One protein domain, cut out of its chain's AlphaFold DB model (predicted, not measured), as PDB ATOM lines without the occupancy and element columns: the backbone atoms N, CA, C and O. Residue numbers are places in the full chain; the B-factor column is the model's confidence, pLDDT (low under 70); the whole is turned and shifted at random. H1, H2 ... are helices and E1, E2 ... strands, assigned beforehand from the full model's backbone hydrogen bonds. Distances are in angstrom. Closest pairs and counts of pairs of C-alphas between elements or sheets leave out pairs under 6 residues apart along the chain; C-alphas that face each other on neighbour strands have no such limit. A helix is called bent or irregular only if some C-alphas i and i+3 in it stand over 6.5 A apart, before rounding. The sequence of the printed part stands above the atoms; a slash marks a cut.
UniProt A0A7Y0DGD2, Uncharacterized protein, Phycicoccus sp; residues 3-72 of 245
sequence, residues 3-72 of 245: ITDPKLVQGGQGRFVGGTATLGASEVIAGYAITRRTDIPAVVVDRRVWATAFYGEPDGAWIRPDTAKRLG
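AT A GLANCE: This is residues 3 to 72 of the 245 residues of an uncharacterized protein of Phycicoccus sp (UniProt A0A7Y0DGD2). One long hairpin of two strands, E1 and E2, makes a bent ribbon that arches over, with its tight turn at one end. Two short helices follow the ribbon along the chain, H1 at the far end of the domain from the bend of E2 and H2 off to one side of the ribbon near its open end, apart from each other and joined by a long link of loop. The printed part has 70 residues with two named strands and two named helices, in the order E1, E2, H1, H2 along the chain, and the sheet, E1 - E2, is antiparallel. The class is mixed, helices and strands. The whole is loose, with a radius of gyration of the C-alphas of 14.1 A, and the C-alphas span 35 by 29 by 23 A.

HOW THE PARTS SIT: E1, residues 13 to 23, and E2, residues 28 to 41, are antiparallel neighbours and a hairpin, with 159 degrees between their directions. The C-alphas of Gln 13 and Pro 41 face each other at 4.4 A, as do those of Leu 23 and Val 28, also at 4.4 A. Within hydrogen-bond range are N 16 and O 38, 2.8 A, and N 33 and O 20, 2.9 A. E1 bends by 71 degrees at residue 20 and E2 by 104 degrees at residue 31. Residues 9 to 10 pair antiparallel with residues 13 to 14 of E1. H1, residues 47 to 53, is apart from E1. H2, residues 65 to 70, is apart from E1, from E2 and from H1. In H1 and H2 every O i to N i+4 pair is within hydrogen-bond range.

IN THESE COORDINATES: E1 begins at C-alpha 13, (133.039, 83.355, 112.082), and measures 27.3 A from first to last C-alpha. E2 measures 27.0 A and ends at C-alpha 41, (137.330, 84.367, 111.870). H1, from Arg 47 to Ala 53, measures 9.9 A. H2, from Pro 65 to Arg 70, measures 8.8 A and ends at C-alpha 70, (142.561, 96.868, 108.080).

THE WHOLE: The two C-alphas farthest apart are those of Gly 31, in E2, and Val 49, in H1, at 35.7 A. The C-alphas of Ile 3 and Gly 72, the first and last printed residues, are 20.3 A apart. The printed part has no cut. The links E1 to E2 and E2 to H1 are tight, with 4 and 5 residues, and the link H1 to H2 is long, with 11 residues. The mean pLDDT of the printed part is 82.3, and the model's confidence is low, under 70, at residues 25 to 28, residue 31 and residues 55 to 58.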
ATOM      1  N   ILE A   3     136.827  85.118 121.388       89.88
ATOM      2  CA  ILE A   3     135.511  85.445 121.956       89.88
ATOM      3  C   ILE A   3     135.124  84.428 123.024       89.88
ATOM      4  O   ILE A   3     135.501  83.264 122.923       89.88
ATOM      5  N   THR A   4     134.386  84.852 124.042       88.69
ATOM      6  CA  THR A   4     133.985  83.975 125.152       88.69
ATOM      7  C   THR A   4     132.689  83.215 124.902       88.69
ATOM      8  O   THR A   4     132.560  82.071 125.333       88.69
ATOM      9  N   ASP A   5     131.715  83.839 124.233       86.75
ATOM     10  CA  ASP A   5     130.389  83.253 124.036       86.75
ATOM     11  C   ASP A   5     130.329  82.461 122.716       86.75
ATOM     12  O   ASP A   5     130.401  83.054 121.632       86.75
ATOM     13  N   PRO A   6     130.161  81.125 122.767       85.62
ATOM     14  CA  PRO A   6     130.050  80.308 121.565       85.62
ATOM     15  C   PRO A   6     128.818  80.647 120.720       85.62
ATOM     16  O   PRO A   6     128.848  80.442 119.510       85.62
ATOM     17  N   LYS A   7     127.749  81.206 121.307       87.69
ATOM     18  CA  LYS A   7     126.538  81.597 120.562       87.69
ATOM     19  C   LYS A   7     126.802  82.718 119.560       87.69
ATOM     20  O   LYS A   7     126.036  82.887 118.614       87.69
ATOM     21  N   LEU A   8     127.883  83.470 119.760       85.12
ATOM     22  CA  LEU A   8     128.297  84.572 118.896       85.12
ATOM     23  C   LEU A   8     129.198  84.115 117.734       85.12
ATOM     24  O   LEU A   8     129.592  84.944 116.912       85.12
ATOM     25  N   VAL A   9     129.508  82.813 117.632       87.62
ATOM     26  CA  VAL A   9     130.314  82.228 116.551       87.62
ATOM     27  C   VAL A   9     129.475  81.259 115.726       87.62
ATOM     28  O   VAL A   9     129.014  80.234 116.221       87.62
ATOM     29  N   GLN A  10     129.320  81.544 114.434       86.62
ATOM     30  CA  GLN A  10     128.649  80.664 113.476       86.62
ATOM     31  C   GLN A  10     129.616  80.288 112.356       86.62
ATOM     32  O   GLN A  10     130.221  81.157 111.734       86.62
ATOM     33  N   GLY A  11     129.807  78.987 112.110       85.31
ATOM     34  CA  GLY A  11     130.723  78.509 111.063       85.31
ATOM     35  C   GLY A  11     132.181  78.961 111.249       85.31
ATOM     36  O   GLY A  11     132.880  79.193 110.268       85.31
ATOM     37  N   GLY A  12     132.629  79.154 112.498       86.81
ATOM     38  CA  GLY A  12     133.967  79.678 112.812       86.81
ATOM     39  C   GLY A  12     134.137  81.186 112.579       86.81
ATOM     40  O   GLY A  12     135.254  81.697 112.647       86.81
ATOM     41  N   GLN A  13     133.051  81.911 112.306       88.69
ATOM     42  CA  GLN A  13     133.039  83.355 112.082       88.69
ATOM     43  C   GLN A  13     132.230  84.051 113.183       88.69
ATOM     44  O   GLN A  13     131.138  83.612 113.539       88.69
ATOM     45  N   GLY A  14     132.762  85.148 113.716       88.00
ATOM     46  CA  GLY A  14     132.029  86.093 114.554       88.00
ATOM     47  C   GLY A  14     131.559  87.272 113.709       88.00
ATOM     48  O   GLY A  14     132.355  87.856 112.968       88.00
ATOM     49  N   ARG A  15     130.276  87.629 113.815       88.25
ATOM     50  CA  ARG A  15     129.682  88.733 113.052       88.25
ATOM     51  C   ARG A  15     129.665  90.019 113.865       88.25
ATOM     52  O   ARG A  15     128.977  90.102 114.878       88.25
ATOM     53  N   PHE A  16     130.341  91.046 113.365       86.50
ATOM     54  CA  PHE A  16     130.253  92.406 113.889       86.50
ATOM     55  C   PHE A  16     129.270  93.227 113.081       86.50
ATOM     56  O   PHE A  16     129.216  93.141 111.850       86.50
ATOM     57  N   VAL A  17     128.518  94.058 113.790       86.31
ATOM     58  CA  VAL A  17     127.616  95.035 113.195       86.31
ATOM     59  C   VAL A  17     128.082  96.432 113.589       86.31
ATOM     60  O   VAL A  17     128.281  96.726 114.763       86.31
ATOM     61  N   GLY A  18     128.314  97.274 112.588       82.88
ATOM     62  CA  GLY A  18     128.532  98.706 112.756       82.88
ATOM     63  C   GLY A  18     127.239  99.441 112.440       82.88
ATOM     64  O   GLY A  18     126.510  99.043 111.528       82.88
ATOM     65  N   GLY A  19     126.939 100.491 113.192       83.88
ATOM     66  CA  GLY A  19     125.684 101.208 113.053       83.88
ATOM     67  C   GLY A  19     125.612 102.458 113.911       83.88
ATOM     68  O   GLY A  19     126.529 102.756 114.674       83.88
ATOM     69  N   THR A  20     124.506 103.178 113.784       83.38
ATOM     70  CA  THR A  20     124.135 104.247 114.714       83.38
ATOM     71  C   THR A  20     123.178 103.683 115.750       83.38
ATOM     72  O   THR A  20     122.359 102.830 115.417       83.38
ATOM     73  N   ALA A  21     123.279 104.147 116.990       82.44
ATOM     74  CA  ALA A  21     122.349 103.825 118.063       82.44
ATOM     75  C   ALA A  21     122.222 105.041 118.985       82.44
ATOM     76  O   ALA A  21     123.218 105.714 119.255       82.44
ATOM     77  N   THR A  22     121.015 105.318 119.472       81.31
ATOM     78  CA  THR A  22     120.793 106.348 120.488       81.31
ATOM     79  C   THR A  22     121.016 105.725 121.856       81.31
ATOM     80  O   THR A  22     120.235 104.884 122.305       81.31
ATOM     81  N   LEU A  23     122.110 106.120 122.502       76.88
ATOM     82  CA  LEU A  23     122.484 105.663 123.836       76.88
ATOM     83  C   LEU A  23     121.857 106.554 124.912       76.88
ATOM     84  O   LEU A  23     121.841 107.777 124.800       76.88
ATOM     85  N   GLY A  24     121.353 105.910 125.952       70.44
ATOM     86  CA  GLY A  24     120.970 106.495 127.225       70.44
ATOM     87  C   GLY A  24     122.112 106.552 128.216       70.44
ATOM     88  O   GLY A  24     123.269 106.346 127.865       70.44
ATOM     89  N   ALA A  25     121.768 106.757 129.489       68.75
ATOM     90  CA  ALA A  25     122.742 106.746 130.579       68.75
ATOM     91  C   ALA A  25     123.471 105.393 130.729       68.75
ATOM     92  O   ALA A  25     124.635 105.378 131.119       68.75
ATOM     93  N   SER A  26     122.820 104.269 130.406       57.94
ATOM     94  CA  SER A  26     123.410 102.924 130.545       57.94
ATOM     95  C   SER A  26     122.968 101.906 129.489       57.94
ATOM     96  O   SER A  26     123.501 100.802 129.459       57.94
ATOM     97  N   GLU A  27     122.010 102.242 128.623       64.69
ATOM     98  CA  GLU A  27     121.424 101.307 127.655       64.69
ATOM     99  C   GLU A  27     121.148 101.987 126.313       64.69
ATOM    100  O   GLU A  27     121.043 103.208 126.228       64.69
ATOM    101  N   VAL A  28     121.012 101.200 125.246       65.88
ATOM    102  CA  VAL A  28     120.538 101.700 123.948       65.88
ATOM    103  C   VAL A  28     119.033 101.952 124.056       65.88
ATOM    104  O   VAL A  28     118.272 101.006 124.228       65.88
ATOM    105  N   ILE A  29     118.590 103.208 123.946       71.94
ATOM    106  CA  ILE A  29     117.181 103.581 124.170       71.94
ATOM    107  C   ILE A  29     116.371 103.552 122.862       71.94
ATOM    108  O   ILE A  29     115.185 103.236 122.882       71.94
ATOM    109  N   ALA A  30     116.972 103.871 121.708       73.75
ATOM    110  CA  ALA A  30     116.266 103.878 120.419       73.75
ATOM    111  C   ALA A  30     117.222 103.918 119.211       73.75
ATOM    112  O   ALA A  30     118.429 104.101 119.357       73.75
ATOM    113  N   GLY A  31     116.666 103.803 117.997       67.06
ATOM    114  CA  GLY A  31     117.337 104.242 116.766       67.06
ATOM    115  C   GLY A  31     118.542 103.406 116.331       67.06
ATOM    116  O   GLY A  31     119.530 103.977 115.872       67.06
ATOM    117  N   TYR A  32     118.487 102.075 116.470       74.06
ATOM    118  CA  TYR A  32     119.556 101.224 115.951       74.06
ATOM    119  C   TYR A  32     119.421 101.051 114.428       74.06
ATOM    120  O   TYR A  32     118.431 100.520 113.930       74.06
ATOM    121  N   ALA A  33     120.426 101.493 113.677       81.19
ATOM    122  CA  ALA A  33     120.523 101.258 112.240       81.19
ATOM    123  C   ALA A  33     121.855 100.580 111.938       81.19
ATOM    124  O   ALA A  33     122.918 101.177 112.111       81.19
ATOM    125  N   ILE A  34     121.806  99.321 111.497       83.75
ATOM    126  CA  ILE A  34     123.002  98.576 111.092       83.75
ATOM    127  C   ILE A  34     123.408  99.061 109.702       83.75
ATOM    128  O   ILE A  34     122.714  98.802 108.723       83.75
ATOM    129  N   THR A  35     124.544  99.738 109.614       84.31
ATOM    130  CA  THR A  35     125.090 100.282 108.363       84.31
ATOM    131  C   THR A  35     126.161  99.383 107.759       84.31
ATOM    132  O   THR A  35     126.399  99.423 106.553       84.31
ATOM    133  N   ARG A  36     126.810  98.542 108.570       85.00
ATOM    134  CA  ARG A  36     127.869  97.637 108.119       85.00
ATOM    135  C   ARG A  36     127.785  96.302 108.845       85.00
ATOM    136  O   ARG A  36     127.548  96.254 110.048       85.00
ATOM    137  N   ARG A  37     128.034  95.217 108.115       88.94
ATOM    138  CA  ARG A  37     128.263  93.881 108.676       88.94
ATOM    139  C   ARG A  37     129.663  93.427 108.298       88.94
ATOM    140  O   ARG A  37     130.125  93.704 107.193       88.94
ATOM    141  N   THR A  38     130.359  92.783 109.219       88.56
ATOM    142  CA  THR A  38     131.716  92.288 108.986       88.56
ATOM    143  C   THR A  38     131.870  90.958 109.694       88.56
ATOM    144  O   THR A  38     131.767  90.894 110.917       88.56
ATOM    145  N   ASP A  39     132.105  89.907 108.917       89.62
ATOM    146  CA  ASP A  39     132.361  88.570 109.439       89.62
ATOM    147  C   ASP A  39     133.879  88.390 109.588       89.62
ATOM    148  O   ASP A  39     134.656  88.736 108.691       89.62
ATOM    149  N   ILE A  40     134.311  87.937 110.766       89.56
ATOM    150  CA  ILE A  40     135.724  87.777 111.115       89.56
ATOM    151  C   ILE A  40     135.932  86.372 111.677       89.56
ATOM    152  O   ILE A  40     135.192  85.980 112.582       89.56
ATOM    153  N   PRO A  41     136.982  85.641 111.255       91.44
ATOM    154  CA  PRO A  41     137.330  84.367 111.870       91.44
ATOM    155  C   PRO A  41     137.467  84.500 113.393       91.44
ATOM    156  O   PRO A  41     138.257  85.317 113.893       91.44
ATOM    157  N   ALA A  42     136.703  83.701 114.135       90.56
ATOM    158  CA  ALA A  42     136.612  83.750 115.586       90.56
ATOM    159  C   ALA A  42     136.888  82.373 116.197       90.56
ATOM    160  O   ALA A  42     136.431  81.347 115.702       90.56
ATOM    161  N   VAL A  43     137.646  82.373 117.287       90.75
ATOM    162  CA  VAL A  43     137.961  81.198 118.092       90.75
ATOM    163  C   VAL A  43     137.347  81.422 119.463       90.75
ATOM    164  O   VAL A  43     137.577  82.465 120.082       90.75
ATOM    165  N   VAL A  44     136.553  80.453 119.913       89.38
ATOM    166  CA  VAL A  44     135.960  80.483 121.250       89.38
ATOM    167  C   VAL A  44     137.045  80.157 122.269       89.38
ATOM    168  O   VAL A  44     137.750  79.156 122.130       89.38
ATOM    169  N   VAL A  45     137.193  81.012 123.273       89.06
ATOM    170  CA  VAL A  45     138.121  80.829 124.389       89.06
ATOM    171  C   VAL A  45     137.322  80.507 125.639       89.06
ATOM    172  O   VAL A  45     136.259  81.079 125.873       89.06
ATOM    173  N   ASP A  46     137.843  79.588 126.448       86.75
ATOM    174  CA  ASP A  46     137.242  79.240 127.730       86.75
ATOM    175  C   ASP A  46     137.088  80.483 128.622       86.75
ATOM    176  O   ASP A  46     138.028  81.263 128.798       86.75
ATOM    177  N   ARG A  47     135.897  80.662 129.205       82.81
ATOM    178  CA  ARG A  47     135.572  81.826 130.042       82.81
ATOM    179  C   ARG A  47     136.488  81.976 131.253       82.81
ATOM    180  O   ARG A  47     136.750  83.099 131.665       82.81
ATOM    181  N   ARG A  48     136.985  80.879 131.832       78.19
ATOM    182  CA  ARG A  48     137.912  80.942 132.972       78.19
ATOM    183  C   ARG A  48     139.264  81.468 132.515       78.19
ATOM    184  O   ARG A  48     139.809  82.350 133.163       78.19
ATOM    185  N   VAL A  49     139.766  80.982 131.378       80.25
ATOM    186  CA  VAL A  49     141.018  81.469 130.766       80.25
ATOM    187  C   VAL A  49     140.887  82.922 130.300       80.25
ATOM    188  O   VAL A  49     141.825  83.704 130.400       80.25
ATOM    189  N   TRP A  50     139.718  83.316 129.808       83.69
ATOM    190  CA  TRP A  50     139.452  84.704 129.457       83.69
ATOM    191  C   TRP A  50     139.450  85.615 130.690       83.69
ATOM    192  O   TRP A  50     140.150  86.626 130.713       83.69
ATOM    193  N   ALA A  51     138.727  85.224 131.741       76.50
ATOM    194  CA  ALA A  51     138.664  85.973 132.990       76.50
ATOM    195  C   ALA A  51     140.052  86.154 133.627       76.50
ATOM    196  O   ALA A  51     140.294  87.182 134.265       76.50
ATOM    197  N   THR A  52     140.987  85.211 133.422       70.94
ATOM    198  CA  THR A  52     142.365  85.397 133.894       70.94
ATOM    199  C   THR A  52     143.134  86.468 133.118       70.94
ATOM    200  O   THR A  52     143.917  87.210 133.706       70.94
ATOM    201  N   ALA A  53     142.895  86.598 131.814       73.12
ATOM    202  CA  ALA A  53     143.565  87.585 130.971       73.12
ATOM    203  C   ALA A  53     142.947  88.995 131.046       73.12
ATOM    204  O   ALA A  53     143.653  89.976 130.813       73.12
ATOM    205  N   PHE A  54     141.655  89.113 131.381       74.44
ATOM    206  CA  PHE A  54     140.886  90.366 131.303       74.44
ATOM    207  C   PHE A  54     140.247  90.778 132.638       74.44
ATOM    208  O   PHE A  54     139.072  91.126 132.693       74.44
ATOM    209  N   TYR A  55     141.022  90.744 133.727       68.19
ATOM    210  CA  TYR A  55     140.633  91.290 135.043       68.19
ATOM    211  C   TYR A  55     139.256  90.827 135.560       68.19
ATOM    212  O   TYR A  55     138.548  91.578 136.226       68.19
ATOM    213  N   GLY A  56     138.878  89.579 135.275       65.06
ATOM    214  CA  GLY A  56     137.609  89.014 135.730       65.06
ATOM    215  C   GLY A  56     136.384  89.394 134.896       65.06
ATOM    216  O   GLY A  56     135.283  88.996 135.275       65.06
ATOM    217  N   GLU A  57     136.529  90.103 133.768       69.81
ATOM    218  CA  GLU A  57     135.424  90.277 132.820       69.81
ATOM    219  C   GLU A  57     135.050  88.910 132.228       69.81
ATOM    220  O   GLU A  57     135.888  88.285 131.579       69.81
ATOM    221  N   PRO A  58     133.829  88.391 132.460       66.12
ATOM    222  CA  PRO A  58     133.473  87.024 132.083       66.12
ATOM    223  C   PRO A  58     133.162  86.877 130.594       66.12
ATOM    224  O   PRO A  58     133.155  85.753 130.086       66.12
ATOM    225  N   ASP A  59     132.897  87.990 129.908       76.94
ATOM    226  CA  ASP A  59     132.532  88.008 128.504       76.94
ATOM    227  C   ASP A  59     133.222  89.129 127.739       76.94
ATOM    228  O   ASP A  59     133.360  90.244 128.233       76.94
ATOM    229  N   GLY A  60     133.634  88.835 126.507       81.69
ATOM    230  CA  GLY A  60     134.234  89.836 125.640       81.69
ATOM    231  C   GLY A  60     134.748  89.280 124.318       81.69
ATOM    232  O   GLY A  60     134.649  88.087 124.020       81.69
ATOM    233  N   ALA A  61     135.292  90.186 123.508       86.62
ATOM    234  CA  ALA A  61     135.903  89.883 122.223       86.62
ATOM    235  C   ALA A  61     137.240  90.618 122.082       86.62
ATOM    236  O   ALA A  61     137.333  91.811 122.361       86.62
ATOM    237  N   TRP A  62     138.279  89.911 121.629       88.00
ATOM    238  CA  TRP A  62     139.623  90.463 121.476       88.00
ATOM    239  C   TRP A  62     140.123  90.312 120.043       88.00
ATOM    240  O   TRP A  62     140.157  89.217 119.460       88.00
ATOM    241  N   ILE A  63     140.543  91.436 119.469       89.62
ATOM    242  CA  ILE A  63     141.058  91.544 118.108       89.62
ATOM    243  C   ILE A  63     142.403  92.273 118.138       89.62
ATOM    244  O   ILE A  63     142.596  93.234 118.876       89.62
ATOM    245  N   ARG A  64     143.329  91.835 117.277       89.88
ATOM    246  CA  ARG A  64     144.606  92.527 117.072       89.88
ATOM    247  C   ARG A  64     144.390  93.937 116.502       89.88
ATOM    248  O   ARG A  64     143.632  94.065 115.535       89.88
ATOM    249  N   PRO A  65     145.129  94.955 116.977       89.25
ATOM    250  CA  PRO A  65     145.023  96.324 116.466       89.25
ATOM    251  C   PRO A  65     145.175  96.430 114.943       89.25
ATOM    252  O   PRO A  65     144.422  97.155 114.299       89.25
ATOM    253  N   ASP A  66     146.084  95.658 114.341       90.81
ATOM    254  CA  ASP A  66     146.302  95.681 112.887       90.81
ATOM    255  C   ASP A  66     145.093  95.168 112.105       90.81
ATOM    256  O   ASP A  66     144.780  95.672 111.029       90.81
ATOM    257  N   THR A  67     144.379  94.180 112.651       90.88
ATOM    258  CA  THR A  67     143.141  93.679 112.047       90.88
ATOM    259  C   THR A  67     142.045  94.737 112.113       90.88
ATOM    260  O   THR A  67     141.387  94.968 111.104       90.88
ATOM    261  N   ALA A  68     141.888  95.424 113.248       89.69
ATOM    262  CA  ALA A  68     140.927  96.522 113.377       89.69
ATOM    263  C   ALA A  68     141.232  97.663 112.387       89.69
ATOM    264  O   ALA A  68     140.334  98.121 111.681       89.69
ATOM    265  N   LYS A  69     142.510  98.047 112.243       90.50
ATOM    266  CA  LYS A  69     142.953  99.051 111.259       90.50
ATOM    267  C   LYS A  69     142.636  98.640 109.818       90.50
ATOM    268  O   LYS A  69     142.100  99.454 109.073       90.50
ATOM    269  N   ARG A  70     142.901  97.383 109.427       90.31
ATOM    270  CA  ARG A  70     142.561  96.868 108.080       90.31
ATOM    271  C   ARG A  70     141.062  96.914 107.782       90.31
ATOM    272  O   ARG A  70     140.677  97.097 106.635       90.31
ATOM    273  N   LEU A  71     140.221  96.766 108.804       89.44
ATOM    274  CA  LEU A  71     138.762  96.857 108.681       89.44
ATOM    275  C   LEU A  71     138.245  98.308 108.693       89.44
ATOM    276  O   LEU A  71     137.039  98.542 108.557       89.44
ATOM    277  N   GLY A  72     139.143  99.288 108.839       88.19
ATOM    278  CA  GLY A  72     138.807 100.705 108.955       88.19
ATOM    279  C   GLY A  72     138.112 101.045 110.272       88.19
ATOM    280  O   GLY A  72     137.349 102.005 110.328       88.19
TER     281      GLY A  72